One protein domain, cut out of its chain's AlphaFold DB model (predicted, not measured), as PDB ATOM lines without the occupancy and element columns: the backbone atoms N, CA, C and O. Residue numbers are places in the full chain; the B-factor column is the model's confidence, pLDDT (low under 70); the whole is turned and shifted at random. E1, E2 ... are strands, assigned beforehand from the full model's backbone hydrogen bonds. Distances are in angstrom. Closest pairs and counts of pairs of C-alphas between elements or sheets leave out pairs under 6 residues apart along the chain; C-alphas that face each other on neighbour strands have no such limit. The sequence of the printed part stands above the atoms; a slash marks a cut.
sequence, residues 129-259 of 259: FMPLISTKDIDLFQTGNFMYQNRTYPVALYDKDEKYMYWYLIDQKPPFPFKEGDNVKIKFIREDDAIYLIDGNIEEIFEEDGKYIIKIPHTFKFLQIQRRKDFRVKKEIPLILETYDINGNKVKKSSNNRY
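AT A GLANCE: This is residues 129 to 259 of the 259 residues of an uncharacterized protein of Hydrogenivirga sp. 128-5-R1-1 (UniProt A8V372). One strongly twisted antiparallel sheet folds back on itself, leaf E6 E7 E3 facing leaf E1 E4 E5 E8 with E2 as hinge; a long tail, residues 226 to 259, leads away. Regular structure is little: 52 of 131 printed residues lie in eight named strands, E1 to E8 along the chain, with no named helix. This all-strand domain is loose, radius of gyration of the C-alphas 20.4 A, spanning 62 by 32 by 27 A.

HOW THE PARTS SIT: E1, residues 143 to 148, E2, 151 to 160, and E3, 164 to 169, form two hairpins and a meander, each strand the antiparallel neighbour of the one before; N 146 and O 153 are 2.8 A apart, N 168 and O 156 2.8 A. E2 bends by 57 degrees at residue 154. E4, 183 to 189, is E1's antiparallel neighbour, completing a Greek key, a meander whose first strand neighbours the fourth; N 145 and O 187 are 2.8 A apart. E4 and E5, 195 to 201, form a hairpin, N 186 and O 198 2.8 A apart. E6, 204 to 208, and E7, 211 to 217, form another, N 213 and O 206 2.8 A apart; E7 neighbours E3, N 165 and O 216 2.8 A apart. E8, 222 to 225, neighbours E5, N 197 and O 223 2.9 A apart.

IN THESE COORDINATES: E1 begins at C-alpha 143 (42.413, -18.199, 14.259), E2 is 24.4 A long, and E8 ends at C-alpha 225 (33.620, -13.871, 27.805).

THE WHOLE: The printed part has no cut. The link E3 to E4 is long, 13 residues. Confidence is low, under 70, in 13 residues, among them 252 to 259.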
ATOM      1  N   PHE A 129      37.255  -2.715  19.126       75.12
ATOM      2  CA  PHE A 129      36.876  -2.625  20.538       75.12
ATOM      3  C   PHE A 129      35.372  -2.789  20.800       75.12
ATOM      4  O   PHE A 129      34.958  -2.800  21.957       75.12
ATOM      5  N   MET A 130      34.538  -2.839  19.757       82.06
ATOM      6  CA  MET A 130      33.103  -3.074  19.914       82.06
ATOM      7  C   MET A 130      32.799  -4.564  19.795       82.06
ATOM      8  O   MET A 130      33.374  -5.209  18.918       82.06
ATOM      9  N   PRO A 131      31.873  -5.099  20.608       85.56
ATOM     10  CA  PRO A 131      31.510  -6.504  20.542       85.56
ATOM     11  C   PRO A 131      30.976  -6.880  19.160       85.56
ATOM     12  O   PRO A 131      30.369  -6.061  18.461       85.56
ATOM     13  N   LEU A 132      31.186  -8.138  18.774       89.94
ATOM     14  CA  LEU A 132      30.578  -8.694  17.570       89.94
ATOM     15  C   LEU A 132      29.053  -8.665  17.716       89.94
ATOM     16  O   LEU A 132      28.516  -8.959  18.784       89.94
ATOM     17  N   ILE A 133      28.355  -8.319  16.637       89.75
ATOM     18  CA  ILE A 133      26.887  -8.339  16.584       89.75
ATOM     19  C   ILE A 133      26.424  -9.680  16.017       89.75
ATOM     20  O   ILE A 133      25.461 -10.277  16.498       89.75
ATOM     21  N   SER A 134      27.132 -10.153  14.997       91.94
ATOM     22  CA  SER A 134      26.933 -11.439  14.356       91.94
ATOM     23  C   SER A 134      28.280 -12.107  14.111       91.94
ATOM     24  O   SER A 134      29.321 -11.462  14.010       91.94
ATOM     25  N   THR A 135      28.256 -13.419  13.923       92.50
ATOM     26  CA  THR A 135      29.415 -14.152  13.394       92.50
ATOM     27  C   THR A 135      29.843 -13.689  11.990       92.50
ATOM     28  O   THR A 135      30.982 -13.923  11.597       92.50
ATOM     29  N   LYS A 136      28.992 -12.951  11.261       91.75
ATOM     30  CA  LYS A 136      29.366 -12.240  10.020       91.75
ATOM     31  C   LYS A 136      30.451 -11.185  10.233       91.75
ATOM     32  O   LYS A 136      31.158 -10.829   9.294       91.75
ATOM     33  N   ASP A 137      30.612 -10.704  11.462       90.75
ATOM     34  CA  ASP A 137      31.584  -9.671  11.816       90.75
ATOM     35  C   ASP A 137      32.971 -10.233  12.148       90.75
ATOM     36  O   ASP A 137      33.892  -9.464  12.402       90.75
ATOM     37  N   ILE A 138      33.134 -11.560  12.156       91.31
ATOM     38  CA  ILE A 138      34.428 -12.200  12.407       91.31
ATOM     39  C   ILE A 138      35.351 -11.915  11.225       91.31
ATOM     40  O   ILE A 138      34.972 -12.117  10.070       91.31
ATOM     41  N   ASP A 139      36.557 -11.439  11.507       91.12
ATOM     42  CA  ASP A 139      37.548 -11.149  10.477       91.12
ATOM     43  C   ASP A 139      38.027 -12.434   9.785       91.12
ATOM     44  O   ASP A 139      38.154 -13.494  10.406       91.12
ATOM     45  N   LEU A 140      38.302 -12.343   8.481       92.94
ATOM     46  CA  LEU A 140      38.917 -13.448   7.744       92.94
ATOM     47  C   LEU A 140      40.294 -13.768   8.335       92.94
ATOM     48  O   LEU A 140      40.997 -12.883   8.824       92.94
ATOM     49  N   PHE A 141      40.669 -15.041   8.284       93.81
ATOM     50  CA  PHE A 141      41.883 -15.601   8.881       93.81
ATOM     51  C   PHE A 141      41.967 -15.490  10.408       93.81
ATOM     52  O   PHE A 141      43.005 -15.818  10.987       93.81
ATOM     53  N   GLN A 142      40.880 -15.102  11.085       94.00
ATOM     54  CA  GLN A 142      40.791 -15.203  12.535       94.00
ATOM     55  C   GLN A 142      41.022 -16.659  12.952       94.00
ATOM     56  O   GLN A 142      40.269 -17.564  12.582       94.00
ATOM     57  N   THR A 143      42.071 -16.877  13.740       95.94
ATOM     58  CA  THR A 143      42.413 -18.199  14.259       95.94
ATOM     59  C   THR A 143      41.607 -18.513  15.511       95.94
ATOM     60  O   THR A 143      41.212 -17.628  16.280       95.94
ATOM     61  N   GLY A 144      41.352 -19.798  15.719       95.44
ATOM     62  CA  GLY A 144      40.550 -20.296  16.817       95.44
ATOM     63  C   GLY A 144      40.734 -21.787  17.045       95.44
ATOM     64  O   GLY A 144      41.625 -22.437  16.505       95.44
ATOM     65  N   ASN A 145      39.860 -22.312  17.888       96.81
ATOM     66  CA  ASN A 145      39.833 -23.691  18.325       96.81
ATOM     67  C   ASN A 145      38.441 -24.255  18.062       96.81
ATOM     68  O   ASN A 145      37.467 -23.810  18.671       96.81
ATOM     69  N   PHE A 146      38.360 -25.242  17.184       96.00
ATOM     70  CA  PHE A 146      37.181 -26.071  17.005       96.00
ATOM     71  C   PHE A 146      37.205 -27.181  18.057       96.00
ATOM     72  O   PHE A 146      38.203 -27.883  18.210       96.00
ATOM     73  N   MET A 147      36.127 -27.325  18.817       95.00
ATOM     74  CA  MET A 147      36.032 -28.240  19.946       95.00
ATOM     75  C   MET A 147      34.873 -29.210  19.734       95.00
ATOM     76  O   MET A 147      33.726 -28.797  19.560       95.00
ATOM     77  N   TYR A 148      35.181 -30.504  19.809       94.56
ATOM     78  CA  TYR A 148      34.217 -31.592  19.680       94.56
ATOM     79  C   TYR A 148      34.585 -32.733  20.629       94.56
ATOM     80  O   TYR A 148      35.729 -33.180  20.631       94.56
ATOM     81  N   GLN A 149      33.631 -33.190  21.451       88.19
ATOM     82  CA  GLN A 149      33.799 -34.312  22.393       88.19
ATOM     83  C   GLN A 149      35.148 -34.297  23.145       88.19
ATOM     84  O   GLN A 149      35.892 -35.277  23.169       88.19
ATOM     85  N   ASN A 150      35.480 -33.150  23.748       87.19
ATOM     86  CA  ASN A 150      36.708 -32.917  24.521       87.19
ATOM     87  C   ASN A 150      38.029 -32.911  23.714       87.19
ATOM     88  O   ASN A 150      39.105 -32.796  24.297       87.19
ATOM     89  N   ARG A 151      37.969 -32.994  22.381       92.25
ATOM     90  CA  ARG A 151      39.106 -32.767  21.479       92.25
ATOM     91  C   ARG A 151      39.070 -31.347  20.940       92.25
ATOM     92  O   ARG A 151      37.997 -30.783  20.740       92.25
ATOM     93  N   THR A 152      40.250 -30.784  20.714       94.25
ATOM     94  CA  THR A 152      40.416 -29.434  20.174       94.25
ATOM     95  C   THR A 152      41.259 -29.489  18.913       94.25
ATOM     96  O   THR A 152      42.296 -30.148  18.897       94.25
ATOM     97  N   TYR A 153      40.811 -28.783  17.885       95.06
ATOM     98  CA  TYR A 153      41.432 -28.708  16.576       95.06
ATOM     99  C   TYR A 153      41.707 -27.237  16.247       95.06
ATOM    100  O   TYR A 153      40.801 -26.410  16.392       95.06
ATOM    101  N   PRO A 154      42.934 -26.876  15.840       96.19
ATOM    102  CA  PRO A 154      43.233 -25.515  15.426       96.19
ATOM    103  C   PRO A 154      42.503 -25.209  14.117       96.19
ATOM    104  O   PRO A 154      42.532 -26.002  13.175       96.19
ATOM    105  N   VAL A 155      41.838 -24.058  14.065       96.75
ATOM    106  CA  VAL A 155      41.087 -23.618  12.886       96.75
ATOM    107  C   VAL A 155      41.368 -22.167  12.541       96.75
ATOM    108  O   VAL A 155      41.736 -21.374  13.408       96.75
ATOM    109  N   ALA A 156      41.148 -21.809  11.281       96.62
ATOM    110  CA  ALA A 156      41.096 -20.424  10.829       96.62
ATOM    111  C   ALA A 156      39.843 -20.199   9.981       96.62
ATOM    112  O   ALA A 156      39.464 -21.075   9.203       96.62
ATOM    113  N   LEU A 157      39.209 -19.033  10.119       96.12
ATOM    114  CA  LEU A 157      38.105 -18.653   9.239       96.12
ATOM    115  C   LEU A 157      38.669 -18.387   7.839       96.12
ATOM    116  O   LEU A 157      39.340 -17.380   7.625       96.12
ATOM    117  N   TYR A 158      38.453 -19.318   6.918       95.00
ATOM    118  CA  TYR A 158      38.995 -19.274   5.564       95.00
ATOM    119  C   TYR A 158      38.201 -18.316   4.683       95.00
ATOM    120  O   TYR A 158      38.787 -17.442   4.048       95.00
ATOM    121  N   ASP A 159      36.876 -18.447   4.714       95.00
ATOM    122  CA  ASP A 159      35.952 -17.594   3.978       95.00
ATOM    123  C   ASP A 159      34.608 -17.466   4.718       95.00
ATOM    124  O   ASP A 159      34.345 -18.171   5.701       95.00
ATOM    125  N   LYS A 160      33.755 -16.547   4.264       94.06
ATOM    126  CA  LYS A 160      32.381 -16.364   4.746       94.06
ATOM    127  C   LYS A 160      31.500 -15.748   3.661       94.06
ATOM    128  O   LYS A 160      31.918 -14.817   2.972       94.06
ATOM    129  N   ASP A 161      30.257 -16.203   3.587       92.38
ATOM    130  CA  ASP A 161      29.209 -15.600   2.764       92.38
ATOM    131  C   ASP A 161      28.074 -15.041   3.653       92.38
ATOM    132  O   ASP A 161      28.262 -14.784   4.843       92.38
ATOM    133  N   GLU A 162      26.892 -14.766   3.097       91.06
ATOM    134  CA  GLU A 162      25.765 -14.251   3.892       91.06
ATOM    135  C   GLU A 162      25.042 -15.324   4.733       91.06
ATOM    136  O   GLU A 162      24.270 -14.970   5.630       91.06
ATOM    137  N   LYS A 163      25.287 -16.615   4.487       91.94
ATOM    138  CA  LYS A 163      24.649 -17.767   5.145       91.94
ATOM    139  C   LYS A 163      25.615 -18.566   6.028       91.94
ATOM    140  O   LYS A 163      25.222 -18.983   7.118       91.94
ATOM    141  N   TYR A 164      26.860 -18.754   5.605       95.44
ATOM    142  CA  TYR A 164      27.808 -19.713   6.157       95.44
ATOM    143  C   TYR A 164      29.197 -19.119   6.415       95.44
ATOM    144  O   TYR A 164      29.700 -18.245   5.711       95.44
ATOM    145  N   MET A 165      29.846 -19.688   7.426       96.50
ATOM    146  CA  MET A 165      31.266 -19.566   7.717       96.50
ATOM    147  C   MET A 165      31.997 -20.821   7.252       96.50
ATOM    148  O   MET A 165      31.541 -21.938   7.517       96.50
ATOM    149  N   TYR A 166      33.177 -20.634   6.673       97.06
ATOM    150  CA  TYR A 166      34.030 -21.707   6.182       97.06
ATOM    151  C   TYR A 166      35.298 -21.775   7.027       97.06
ATOM    152  O   TYR A 166      36.188 -20.933   6.917       97.06
ATOM    153  N   TRP A 167      35.379 -22.765   7.914       96.88
ATOM    154  CA  TRP A 167      36.490 -22.929   8.849       96.88
ATOM    155  C   TRP A 167      37.479 -23.970   8.341       96.88
ATOM    156  O   TRP A 167      37.161 -25.153   8.265       96.88
ATOM    157  N   TYR A 168      38.698 -23.537   8.041       96.50
ATOM    158  CA  TYR A 168      39.794 -24.423   7.674       96.50
ATOM    159  C   TYR A 168      40.372 -25.117   8.914       96.50
ATOM    160  O   TYR A 168      40.738 -24.445   9.880       96.50
ATOM    161  N   LEU A 169      40.492 -26.447   8.870       95.94
ATOM    162  CA  LEU A 169      41.184 -27.266   9.866       95.94
ATOM    163  C   LEU A 169      42.699 -27.271   9.614       95.94
ATOM    164  O   LEU A 169      43.189 -27.926   8.693       95.94
ATOM    165  N   ILE A 170      43.452 -26.578  10.466       93.75
ATOM    166  CA  ILE A 170      44.895 -26.379  10.290       93.75
ATOM    167  C   ILE A 170      45.648 -27.682  10.581       93.75
ATOM    168  O   ILE A 170      45.554 -28.237  11.679       93.75
ATOM    169  N   ASP A 171      46.419 -28.156   9.600       89.69
ATOM    170  CA  ASP A 171      47.271 -29.352   9.694       89.69
ATOM    171  C   ASP A 171      46.539 -30.634  10.138       89.69
ATOM    172  O   ASP A 171      47.152 -31.559  10.676       89.69
ATOM    173  N   GLN A 172      45.223 -30.717   9.923       88.81
ATOM    174  CA  GLN A 172      44.437 -31.907  10.252       88.81
ATOM    175  C   GLN A 172      44.148 -32.735   9.005       88.81
ATOM    176  O   GLN A 172      43.937 -32.197   7.922       88.81
ATOM    177  N   LYS A 173      44.106 -34.057   9.175       88.06
ATOM    178  CA  LYS A 173      43.730 -35.012   8.128       88.06
ATOM    179  C   LYS A 173      42.711 -36.015   8.670       88.06
ATOM    180  O   LYS A 173      42.724 -36.283   9.875       88.06
ATOM    181  N   PRO A 174      41.848 -36.575   7.810       86.69
ATOM    182  CA  PRO A 174      40.916 -37.621   8.198       86.69
ATOM    183  C   PRO A 174      41.658 -38.879   8.689       86.69
ATOM    184  O   PRO A 174      42.813 -39.105   8.314       86.69
ATOM    185  N   PRO A 175      41.000 -39.732   9.495       87.06
ATOM    186  CA  PRO A 175      39.587 -39.665   9.876       87.06
ATOM    187  C   PRO A 175      39.304 -38.659  11.002       87.06
ATOM    188  O   PRO A 175      39.979 -38.640  12.034       87.06
ATOM    189  N   PHE A 176      38.254 -37.856  10.825       90.50
ATOM    190  CA  PHE A 176      37.739 -36.973  11.870       90.50
ATOM    191  C   PHE A 176      36.718 -37.711  12.749       90.50
ATOM    192  O   PHE A 176      35.977 -38.554  12.246       90.50
ATOM    193  N   PRO A 177      36.648 -37.419  14.061       90.69
ATOM    194  CA  PRO A 177      35.652 -38.019  14.948       90.69
ATOM    195  C   PRO A 177      34.267 -37.359  14.855       90.69
ATOM    196  O   PRO A 177      33.352 -37.808  15.533       90.69
ATOM    197  N   PHE A 178      34.129 -36.290  14.070       92.88
ATOM    198  CA  PHE A 178      32.897 -35.535  13.859       92.88
ATOM    199  C   PHE A 178      32.419 -35.689  12.414       92.88
ATOM    200  O   PHE A 178      33.218 -35.964  11.516       92.88
ATOM    201  N   LYS A 179      31.122 -35.487  12.199       93.62
ATOM    202  CA  LYS A 179      30.466 -35.574  10.888       93.62
ATOM    203  C   LYS A 179      29.456 -34.445  10.688       93.62
ATOM    204  O   LYS A 179      29.173 -33.674  11.601       93.62
ATOM    205  N   GLU A 180      28.895 -34.374   9.490       94.81
ATOM    206  CA  GLU A 180      27.776 -33.487   9.173       94.81
ATOM    207  C   GLU A 180      26.592 -33.714  10.126       94.81
ATOM    208  O   GLU A 180      26.288 -34.843  10.525       94.81
ATOM    209  N   GLY A 181      25.951 -32.620  10.525       94.19
ATOM    210  CA  GLY A 181      24.878 -32.574  11.514       94.19
ATOM    211  C   GLY A 181      25.340 -32.538  12.974       94.19
ATOM    212  O   GLY A 181      24.530 -32.228  13.849       94.19
ATOM    213  N   ASP A 182      26.615 -32.808  13.269       95.50
ATOM    214  CA  ASP A 182      27.113 -32.770  14.644       95.50
ATOM    215  C   ASP A 182      27.192 -31.333  15.182       95.50
ATOM    216  O   ASP A 182      27.568 -30.391  14.478       95.50
ATOM    217  N   ASN A 183      26.884 -31.171  16.472       94.69
ATOM    218  CA  ASN A 183      27.032 -29.899  17.173       94.69
ATOM    219  C   ASN A 183      28.473 -29.707  17.659       94.69
ATOM    220  O   ASN A 183      29.054 -30.580  18.311       94.69
ATOM    221  N   VAL A 184      29.039 -28.546  17.358       94.88
ATOM    222  CA  VAL A 184      30.441 -28.205  17.587       94.88
ATOM    223  C   VAL A 184      30.560 -26.830  18.216       94.88
ATOM    224  O   VAL A 184      29.681 -25.975  18.071       94.88
ATOM    225  N   LYS A 185      31.683 -26.602  18.900       96.06
ATOM    226  CA  LYS A 185      31.981 -25.301  19.498       96.06
ATOM    227  C   LYS A 185      33.210 -24.684  18.866       96.06
ATOM    228  O   LYS A 185      34.257 -25.320  18.825       96.06
ATOM    229  N   ILE A 186      33.126 -23.427  18.459       96.50
ATOM    230  CA  ILE A 186      34.279 -22.657  17.996       96.50
ATOM    231  C   ILE A 186      34.622 -21.611  19.040       96.50
ATOM    232  O   ILE A 186      33.789 -20.792  19.419       96.50
ATOM    233  N   LYS A 187      35.869 -21.636  19.505       95.62
ATOM    234  CA  LYS A 187      36.411 -20.674  20.458       95.62
ATOM    235  C   LYS A 187      37.543 -19.887  19.826       95.62
ATOM    236  O   LYS A 187      38.575 -20.462  19.493       95.62
ATOM    237  N   PHE A 188      37.405 -18.573  19.751       94.56
ATOM    238  CA  PHE A 188      38.464 -17.692  19.259       94.56
ATOM    239  C   PHE A 188      38.624 -16.471  20.162       94.56
ATOM    240  O   PHE A 188      37.779 -16.171  21.010       94.56
ATOM    241  N   ILE A 189      39.760 -15.799  20.014       90.94
ATOM    242  CA  ILE A 189      40.093 -14.590  20.760       90.94
ATOM    243  C   ILE A 189      40.159 -13.460  19.750       90.94
ATOM    244  O   ILE A 189      41.016 -13.485  18.870       90.94
ATOM    245  N   ARG A 190      39.279 -12.472  19.896       87.44
ATOM    246  CA  ARG A 190      39.361 -11.249  19.106       87.44
ATOM    247  C   ARG A 190      40.293 -10.275  19.810       87.44
ATOM    248  O   ARG A 190      40.204 -10.091  21.029       87.44
ATOM    249  N   GLU A 191      41.221  -9.690  19.063       77.62
ATOM    250  CA  GLU A 191      42.133  -8.706  19.632       77.62
ATOM    251  C   GLU A 191      41.356  -7.531  20.233       77.62
ATOM    252  O   GLU A 191      40.409  -7.029  19.642       77.62
ATOM    253  N   ASP A 192      41.771  -7.107  21.427       74.19
ATOM    254  CA  ASP A 192      41.256  -5.922  22.130       74.19
ATOM    255  C   ASP A 192      39.769  -5.911  22.525       74.19
ATOM    256  O   ASP A 192      39.302  -4.921  23.082       74.19
ATOM    257  N   ASP A 193      39.081  -7.044  22.381       80.12
ATOM    258  CA  ASP A 193      37.681  -7.234  22.771       80.12
ATOM    259  C   ASP A 193      37.552  -8.368  23.806       80.12
ATOM    260  O   ASP A 193      37.804  -8.171  25.002       80.12
ATOM    261  N   ALA A 194      37.227  -9.583  23.357       86.25
ATOM    262  CA  ALA A 194      36.843 -10.689  24.225       86.25
ATOM    263  C   ALA A 194      37.164 -12.063  23.620       86.25
ATOM    264  O   ALA A 194      37.584 -12.205  22.467       86.25
ATOM    265  N   ILE A 195      36.963 -13.102  24.436       90.44
ATOM    266  CA  ILE A 195      36.885 -14.477  23.939       90.44
ATOM    267  C   ILE A 195      35.449 -14.741  23.514       90.44
ATOM    268  O   ILE A 195      34.524 -14.501  24.288       90.44
ATOM    269  N   TYR A 196      35.288 -15.303  22.326       94.31
ATOM    270  CA  TYR A 196      34.000 -15.704  21.793       94.31
ATOM    271  C   TYR A 196      33.904 -17.220  21.742       94.31
ATOM    272  O   TYR A 196      34.861 -17.897  21.358       94.31
ATOM    273  N   LEU A 197      32.747 -17.740  22.143       95.06
ATOM    274  CA  LEU A 197      32.371 -19.138  22.001       95.06
ATOM    275  C   LEU A 197      31.091 -19.217  21.166       95.06
ATOM    276  O   LEU A 197      30.047 -18.703  21.569       95.06
ATOM    277  N   ILE A 198      31.195 -19.852  20.008       95.62
ATOM    278  CA  ILE A 198      30.100 -20.079  19.070       95.62
ATOM    279  C   ILE A 198      29.708 -21.545  19.165       95.62
ATOM    280  O   ILE A 198      30.571 -22.406  19.017       95.62
ATOM    281  N   ASP A 199      28.425 -21.812  19.368       94.69
ATOM    282  CA  ASP A 199      27.851 -23.148  19.229       94.69
ATOM    283  C   ASP A 199      27.138 -23.219  17.871       94.69
ATOM    284  O   ASP A 199      26.326 -22.346  17.550       94.69
ATOM    285  N   GLY A 200      27.449 -24.232  17.063       93.94
ATOM    286  CA  GLY A 200      26.892 -24.386  15.719       93.94
ATOM    287  C   GLY A 200      26.858 -25.843  15.280       93.94
ATOM    288  O   GLY A 200      27.559 -26.678  15.843       93.94
ATOM    289  N   ASN A 201      26.030 -26.154  14.287       95.62
ATOM    290  CA  ASN A 201      26.007 -27.482  13.676       95.62
ATOM    291  C   ASN A 201      26.872 -27.473  12.415       95.62
ATOM    292  O   ASN A 201      26.897 -26.472  11.694       95.62
ATOM    293  N   ILE A 202      27.569 -28.578  12.158       96.38
ATOM    294  CA  ILE A 202      28.288 -28.770  10.900       96.38
ATOM    295  C   ILE A 202      27.263 -29.008   9.796       96.38
ATOM    296  O   ILE A 202      26.527 -29.989   9.853       96.38
ATOM    297  N   GLU A 203      27.234 -28.135   8.797       96.44
ATOM    298  CA  GLU A 203      26.410 -28.340   7.605       96.44
ATOM    299  C   GLU A 203      27.087 -29.332   6.654       96.44
ATOM    300  O   GLU A 203      26.457 -30.261   6.168       96.44
ATOM    301  N   GLU A 204      28.382 -29.132   6.410       95.88
ATOM    302  CA  GLU A 204      29.137 -29.850   5.383       95.88
ATOM    303  C   GLU A 204      30.625 -29.890   5.751       95.88
ATOM    304  O   GLU A 204      31.148 -28.943   6.358       95.88
ATOM    305  N   ILE A 205      31.313 -30.972   5.378       94.62
ATOM    306  CA  ILE A 205      32.774 -31.089   5.487       94.62
ATOM    307  C   ILE A 205      33.326 -31.464   4.118       94.62
ATOM    308  O   ILE A 205      33.043 -32.547   3.613       94.62
ATOM    309  N   PHE A 206      34.158 -30.603   3.542       94.50
ATOM    310  CA  PHE A 206      34.722 -30.824   2.212       94.50
ATOM    311  C   PHE A 206      36.223 -30.531   2.168       94.50
ATOM    312  O   PHE A 206      36.793 -29.935   3.085       94.50
ATOM    313  N   GLU A 207      36.874 -31.007   1.109       93.75
ATOM    314  CA  GLU A 207      38.291 -30.777   0.840       93.75
ATOM    315  C   GLU A 207      38.436 -29.849  -0.370       93.75
ATOM    316  O   GLU A 207      37.875 -30.114  -1.432       93.75
ATOM    317  N   GLU A 208      39.203 -28.776  -0.210       91.69
ATOM    318  CA  GLU A 208      39.513 -27.813  -1.267       91.69
ATOM    319  C   GLU A 208      41.021 -27.548  -1.246       91.69
ATOM    320  O   GLU A 208      41.579 -27.202  -0.207       91.69
ATOM    321  N   ASP A 209      41.717 -27.769  -2.364       88.44
ATOM    322  CA  ASP A 209      43.173 -27.577  -2.481       88.44
ATOM    323  C   ASP A 209      44.009 -28.264  -1.373       88.44
ATOM    324  O   ASP A 209      44.997 -27.717  -0.874       88.44
ATOM    325  N   GLY A 210      43.607 -29.469  -0.950       86.62
ATOM    326  CA  GLY A 210      44.279 -30.220   0.119       86.62
ATOM    327  C   GLY A 210      44.001 -29.698   1.536       86.62
ATOM    328  O   GLY A 210      44.673 -30.104   2.490       86.62
ATOM    329  N   LYS A 211      43.038 -28.784   1.687       91.56
ATOM    330  CA  LYS A 211      42.587 -28.219   2.960       91.56
ATOM    331  C   LYS A 211      41.208 -28.757   3.310       91.56
ATOM    332  O   LYS A 211      40.297 -28.704   2.492       91.56
ATOM    333  N   TYR A 212      41.029 -29.202   4.551       94.81
ATOM    334  CA  TYR A 212      39.720 -29.618   5.052       94.81
ATOM    335  C   TYR A 212      38.964 -28.420   5.619       94.81
ATOM    336  O   TYR A 212      39.461 -27.745   6.525       94.81
ATOM    337  N   ILE A 213      37.774 -28.165   5.088       96.00
ATOM    338  CA  ILE A 213      36.928 -27.024   5.430       96.00
ATOM    339  C   ILE A 213      35.631 -27.531   6.058       96.00
ATOM    340  O   ILE A 213      34.991 -28.452   5.555       96.00
ATOM    341  N   ILE A 214      35.249 -26.910   7.171       96.00
ATOM    342  CA  ILE A 214      33.988 -27.144   7.867       96.00
ATOM    343  C   ILE A 214      33.068 -25.954   7.611       96.00
ATOM    344  O   ILE A 214      33.393 -24.816   7.959       96.00
ATOM    345  N   LYS A 215      31.896 -26.231   7.047       97.06
ATOM    346  CA  LYS A 215      30.849 -25.247   6.782       97.06
ATOM    347  C   LYS A 215      29.885 -25.176   7.961       97.06
ATOM    348  O   LYS A 215      29.301 -26.187   8.350       97.06
ATOM    349  N   ILE A 216      29.717 -23.989   8.540       96.44
ATOM    350  CA  ILE A 216      28.842 -23.760   9.702       96.44
ATOM    351  C   ILE A 216      27.973 -22.522   9.443       96.44
ATOM    352  O   ILE A 216      28.523 -21.479   9.089       96.44
ATOM    353  N   PRO A 217      26.646 -22.580   9.646       95.25
ATOM    354  CA  PRO A 217      25.772 -21.422   9.470       95.25
ATOM    355  C   PRO A 217      26.127 -20.247  10.387       95.25
ATOM    356  O   PRO A 217      26.551 -20.424  11.535       95.25
ATOM    357  N   HIS A 218      25.889 -19.029   9.908       94.69
ATOM    358  CA  HIS A 218      25.995 -17.832  10.732       94.69
ATOM    359  C   HIS A 218      24.983 -17.839  11.884       94.69
ATOM    360  O   HIS A 218      23.835 -18.258  11.755       94.69
ATOM    361  N   THR A 219      25.406 -17.314  13.032       92.81
ATOM    362  CA  THR A 219      24.563 -17.143  14.216       92.81
ATOM    363  C   THR A 219      24.746 -15.770  14.863       92.81
ATOM    364  O   THR A 219      25.810 -15.149  14.780       92.81
ATOM    365  N   PHE A 220      23.686 -15.321  15.539       90.69
ATOM    366  CA  PHE A 220      23.665 -14.177  16.460       90.69
ATOM    367  C   PHE A 220      23.798 -14.612  17.928       90.69
ATOM    368  O   PHE A 220      23.847 -13.777  18.827       90.69
ATOM    369  N   LYS A 221      23.779 -15.925  18.187       90.00
ATOM    370  CA  LYS A 221      23.852 -16.514  19.525       90.00
ATOM    371  C   LYS A 221      25.263 -17.039  19.748       90.00
ATOM    372  O   LYS A 221      25.626 -18.095  19.240       90.00
ATOM    373  N   PHE A 222      26.044 -16.295  20.513       91.81
ATOM    374  CA  PHE A 222      27.381 -16.684  20.947       91.81
ATOM    375  C   PHE A 222      27.634 -16.132  22.345       91.81
ATOM    376  O   PHE A 222      27.042 -15.134  22.759       91.81
ATOM    377  N   LEU A 223      28.514 -16.798  23.084       91.12
ATOM    378  CA  LEU A 223      28.920 -16.360  24.410       91.12
ATOM    379  C   LEU A 223      30.161 -15.476  24.285       91.12
ATOM    380  O   LEU A 223      31.210 -15.925  23.820       91.12
ATOM    381  N   GLN A 224      30.039 -14.233  24.741       90.25
ATOM    382  CA  GLN A 224      31.160 -13.319  24.913       90.25
ATOM    383  C   GLN A 224      31.678 -13.430  26.351       90.25
ATOM    384  O   GLN A 224      30.946 -13.201  27.312       90.25
ATOM    385  N   ILE A 225      32.952 -13.781  26.507       88.50
ATOM    386  CA  ILE A 225      33.620 -13.871  27.805       88.50
ATOM    387  C   ILE A 225      34.613 -12.714  27.912       88.50
ATOM    388  O   ILE A 225      35.724 -12.766  27.368       88.50
ATOM    389  N   GLN A 226      34.213 -11.673  28.647       81.31
ATOM    390  CA  GLN A 226      35.056 -10.515  28.925       81.31
ATOM    391  C   GLN A 226      36.174 -10.903  29.899       81.31
ATOM    392  O   GLN A 226      35.932 -11.195  31.069       81.31
ATOM    393  N   ARG A 227      37.426 -10.903  29.429       71.62
ATOM    394  CA  ARG A 227      38.595 -11.206  30.282       71.62
ATOM    395  C   ARG A 227      39.261  -9.974  30.877       71.62
ATOM    396  O   ARG A 227      40.031 -10.109  31.825       71.62
ATOM    397  N   ARG A 228      39.037  -8.797  30.291       68.62
ATOM    398  CA  ARG A 228      39.744  -7.562  30.647       68.62
ATOM    399  C   ARG A 228      38.800  -6.623  31.388       68.62
ATOM    400  O   ARG A 228      37.700  -6.370  30.907       68.62
ATOM    401  N   LYS A 229      39.252  -6.122  32.542       65.94
ATOM    402  CA  LYS A 229      38.548  -5.083  33.308       65.94
ATOM    403  C   LYS A 229      38.759  -3.687  32.712       65.94
ATOM    404  O   LYS A 229      37.842  -2.882  32.761       65.94
ATOM    405  N   ASP A 230      39.922  -3.450  32.096       72.62
ATOM    406  CA  ASP A 230      40.354  -2.123  31.645       72.62
ATOM    407  C   ASP A 230      40.607  -2.060  30.131       72.62
ATOM    408  O   ASP A 230      41.028  -3.042  29.503       72.62
ATOM    409  N   PHE A 231      40.394  -0.872  29.558       66.19
ATOM    410  CA  PHE A 231      40.666  -0.565  28.154       66.19
ATOM    411  C   PHE A 231      42.173  -0.432  27.893       66.19
ATOM    412  O   PHE A 231      42.909   0.135  28.702       66.19
ATOM    413  N   ARG A 232      42.647  -0.931  26.744       68.75
ATOM    414  CA  ARG A 232      44.046  -0.794  26.316       68.75
ATOM    415  C   ARG A 232      44.125   0.063  25.067       68.75
ATOM    416  O   ARG A 232      43.503  -0.245  24.059       68.75
ATOM    417  N   VAL A 233      44.952   1.097  25.129       70.44
ATOM    418  CA  VAL A 233      45.308   1.905  23.964       70.44
ATOM    419  C   VAL A 233      46.618   1.361  23.408       70.44
ATOM    420  O   VAL A 233      47.640   1.397  24.095       70.44
ATOM    421  N   LYS A 234      46.603   0.859  22.170       69.62
ATOM    422  CA  LYS A 234      47.834   0.558  21.427       69.62
ATOM    423  C   LYS A 234      48.533   1.891  21.121       69.62
ATOM    424  O   LYS A 234      48.020   2.691  20.343       69.62
ATOM    425  N   LYS A 235      49.662   2.155  21.783       77.94
ATOM    426  CA  LYS A 235      50.510   3.332  21.557       77.94
ATOM    427  C   LYS A 235      51.974   2.915  21.625       77.94
ATOM    428  O   LYS A 235      52.375   2.253  22.577       77.94
ATOM    429  N   GLU A 236      52.754   3.335  20.639       80.12
ATOM    430  CA  GLU A 236      54.208   3.195  20.654       80.12
ATOM    431  C   GLU A 236      54.776   4.224  21.639       80.12
ATOM    432  O   GLU A 236      54.651   5.437  21.443       80.12
ATOM    433  N   ILE A 237      55.320   3.746  22.760       83.75
ATOM    434  CA  ILE A 237      55.920   4.589  23.797       83.75
ATOM    435  C   ILE A 237      57.370   4.132  23.974       83.75
ATOM    436  O   ILE A 237      57.583   2.971  24.331       83.75
ATOM    437  N   PRO A 238      58.368   5.014  23.778       81.94
ATOM    438  CA  PRO A 238      59.755   4.661  24.035       81.94
ATOM    439  C   PRO A 238      59.940   4.426  25.538       81.94
ATOM    440  O   PRO A 238      59.819   5.348  26.345       81.94
ATOM    441  N   LEU A 239      60.212   3.178  25.913       81.75
ATOM    442  CA  LEU A 239      60.392   2.757  27.300       81.75
ATOM    443  C   LEU A 239      61.829   2.292  27.528       81.75
ATOM    444  O   LEU A 239      62.364   1.480  26.775       81.75
ATOM    445  N   ILE A 240      62.433   2.777  28.612       81.75
ATOM    446  CA  ILE A 240      63.705   2.266  29.122       81.75
ATOM    447  C   ILE A 240      63.369   1.314  30.267       81.75
ATOM    448  O   ILE A 240      62.963   1.739  31.347       81.75
ATOM    449  N   LEU A 241      63.501   0.014  30.015       82.75
ATOM    450  CA  LEU A 241      63.334  -1.017  31.036       82.75
ATOM    451  C   LEU A 241      64.664  -1.236  31.754       82.75
ATOM    452  O   LEU A 241      65.629  -1.721  31.165       82.75
ATOM    453  N   GLU A 242      64.703  -0.906  33.041       85.25
ATOM    454  CA  GLU A 242      65.837  -1.210  33.907       85.25
ATOM    455  C   GLU A 242      65.496  -2.404  34.794       85.25
ATOM    456  O   GLU A 242      64.551  -2.364  35.579       85.25
ATOM    457  N   THR A 243      66.254  -3.488  34.659       83.00
ATOM    458  CA  THR A 243      66.099  -4.679  35.500       83.00
ATOM    459  C   THR A 243      67.116  -4.657  36.632       83.00
ATOM    460  O   THR A 243      68.317  -4.527  36.381       83.00
ATOM    461  N   TYR A 244      66.639  -4.825  37.861       85.81
ATOM    462  CA  TYR A 244      67.457  -4.912  39.067       85.81
ATOM    463  C   TYR A 244      67.383  -6.334  39.626       85.81
ATOM    464  O   TYR A 244      66.322  -6.956  39.602       85.81
ATOM    465  N   ASP A 245      68.516  -6.853  40.090       84.75
ATOM    466  CA  ASP A 245      68.566  -8.104  40.846       84.75
ATOM    467  C   ASP A 245      67.996  -7.902  42.266       84.75
ATOM    468  O   ASP A 245      67.847  -6.774  42.738       84.75
ATOM    469  N   ILE A 246      67.730  -9.002  42.973       82.56
ATOM    470  CA  ILE A 246      67.239  -9.065  44.361       82.56
ATOM    471  C   ILE A 246      68.153  -8.271  45.313       82.56
ATOM    472  O   ILE A 246      67.705  -7.738  46.323       82.56
ATOM    473  N   ASN A 247      69.429  -8.137  44.947       81.75
ATOM    474  CA  ASN A 247      70.446  -7.389  45.684       81.75
ATOM    475  C   ASN A 247      70.539  -5.899  45.291       81.75
ATOM    476  O   ASN A 247      71.486  -5.223  45.682       81.75
ATOM    477  N   GLY A 248      69.613  -5.379  44.474       76.25
ATOM    478  CA  GLY A 248      69.586  -3.975  44.041       76.25
ATOM    479  C   GLY A 248      70.608  -3.612  42.957       76.25
ATOM    480  O   GLY A 248      70.724  -2.448  42.577       76.25
ATOM    481  N   ASN A 249      71.335  -4.592  42.418       81.81
ATOM    482  CA  ASN A 249      72.320  -4.362  41.365       81.81
ATOM    483  C   ASN A 249      71.652  -4.324  39.990       81.81
ATOM    484  O   ASN A 249      70.866  -5.205  39.637       81.81
ATOM    485  N   LYS A 250      71.997  -3.312  39.188       77.56
ATOM    486  CA  LYS A 250      71.484  -3.159  37.822       77.56
ATOM    487  C   LYS A 250      72.018  -4.286  36.939       77.56
ATOM    488  O   LYS A 250      73.219  -4.371  36.676       77.56
ATOM    489  N   VAL A 251      71.120  -5.128  36.438       73.38
ATOM    490  CA  VAL A 251      71.462  -6.190  35.490       73.38
ATOM    491  C   VAL A 251      71.596  -5.542  34.113       73.38
ATOM    492  O   VAL A 251      70.607  -5.114  33.519       73.38
ATOM    493  N   LYS A 252      72.828  -5.421  33.600       58.53
ATOM    494  CA  LYS A 252      73.078  -4.945  32.229       58.53
ATOM    495  C   LYS A 252      72.480  -5.947  31.242       58.53
ATOM    496  O   LYS A 252      73.085  -6.984  30.975       58.53
ATOM    497  N   LYS A 253      71.321  -5.634  30.661       54.50
ATOM    498  CA  LYS A 253      70.823  -6.369  29.497       54.50
ATOM    499  C   LYS A 253      71.368  -5.736  28.219       54.50
ATOM    500  O   LYS A 253      71.136  -4.565  27.935       54.50
ATOM    501  N   SER A 254      72.144  -6.533  27.492       44.69
ATOM    502  CA  SER A 254      72.586  -6.265  26.128       44.69
ATOM    503  C   SER A 254      71.392  -6.197  25.168       44.69
ATOM    504  O   SER A 254      70.430  -6.951  25.311       44.69
ATOM    505  N   SER A 255      71.548  -5.344  24.155       40.41
ATOM    506  CA  SER A 255      70.819  -5.240  22.883       40.41
ATOM    507  C   SER A 255      69.404  -4.642  22.861       40.41
ATOM    508  O   SER A 255      68.433  -5.223  23.333       40.41
ATOM    509  N   ASN A 256      69.347  -3.478  22.197       43.25
ATOM    510  CA  ASN A 256      68.307  -3.011  21.279       43.25
ATOM    511  C   ASN A 256      67.201  -4.034  20.998       43.25
ATOM    512  O   ASN A 256      67.390  -4.915  20.165       43.25
ATOM    513  N   ASN A 257      66.020  -3.822  21.570       37.91
ATOM    514  CA  ASN A 257      64.780  -4.237  20.931       37.91
ATOM    515  C   ASN A 257      63.891  -3.003  20.826       37.91
ATOM    516  O   ASN A 257      63.496  -2.421  21.835       37.91
ATOM    517  N   ARG A 258      63.653  -2.577  19.582       33.66
ATOM    518  CA  ARG A 258      62.600  -1.621  19.241       33.66
ATOM    519  C   ARG A 258      61.266  -2.300  19.564       33.66
ATOM    520  O   ARG A 258      61.024  -3.394  19.056       33.66
ATOM    521  N   TYR A 259      60.473  -1.668  20.421       37.84
ATOM    522  CA  TYR A 259      59.065  -1.973  20.663       37.84
ATOM    523  C   TYR A 259      58.224  -0.830  20.115       37.84
ATOM    524  O   TYR A 259      58.707   0.324  20.219       37.84
TER     525      TYR A 259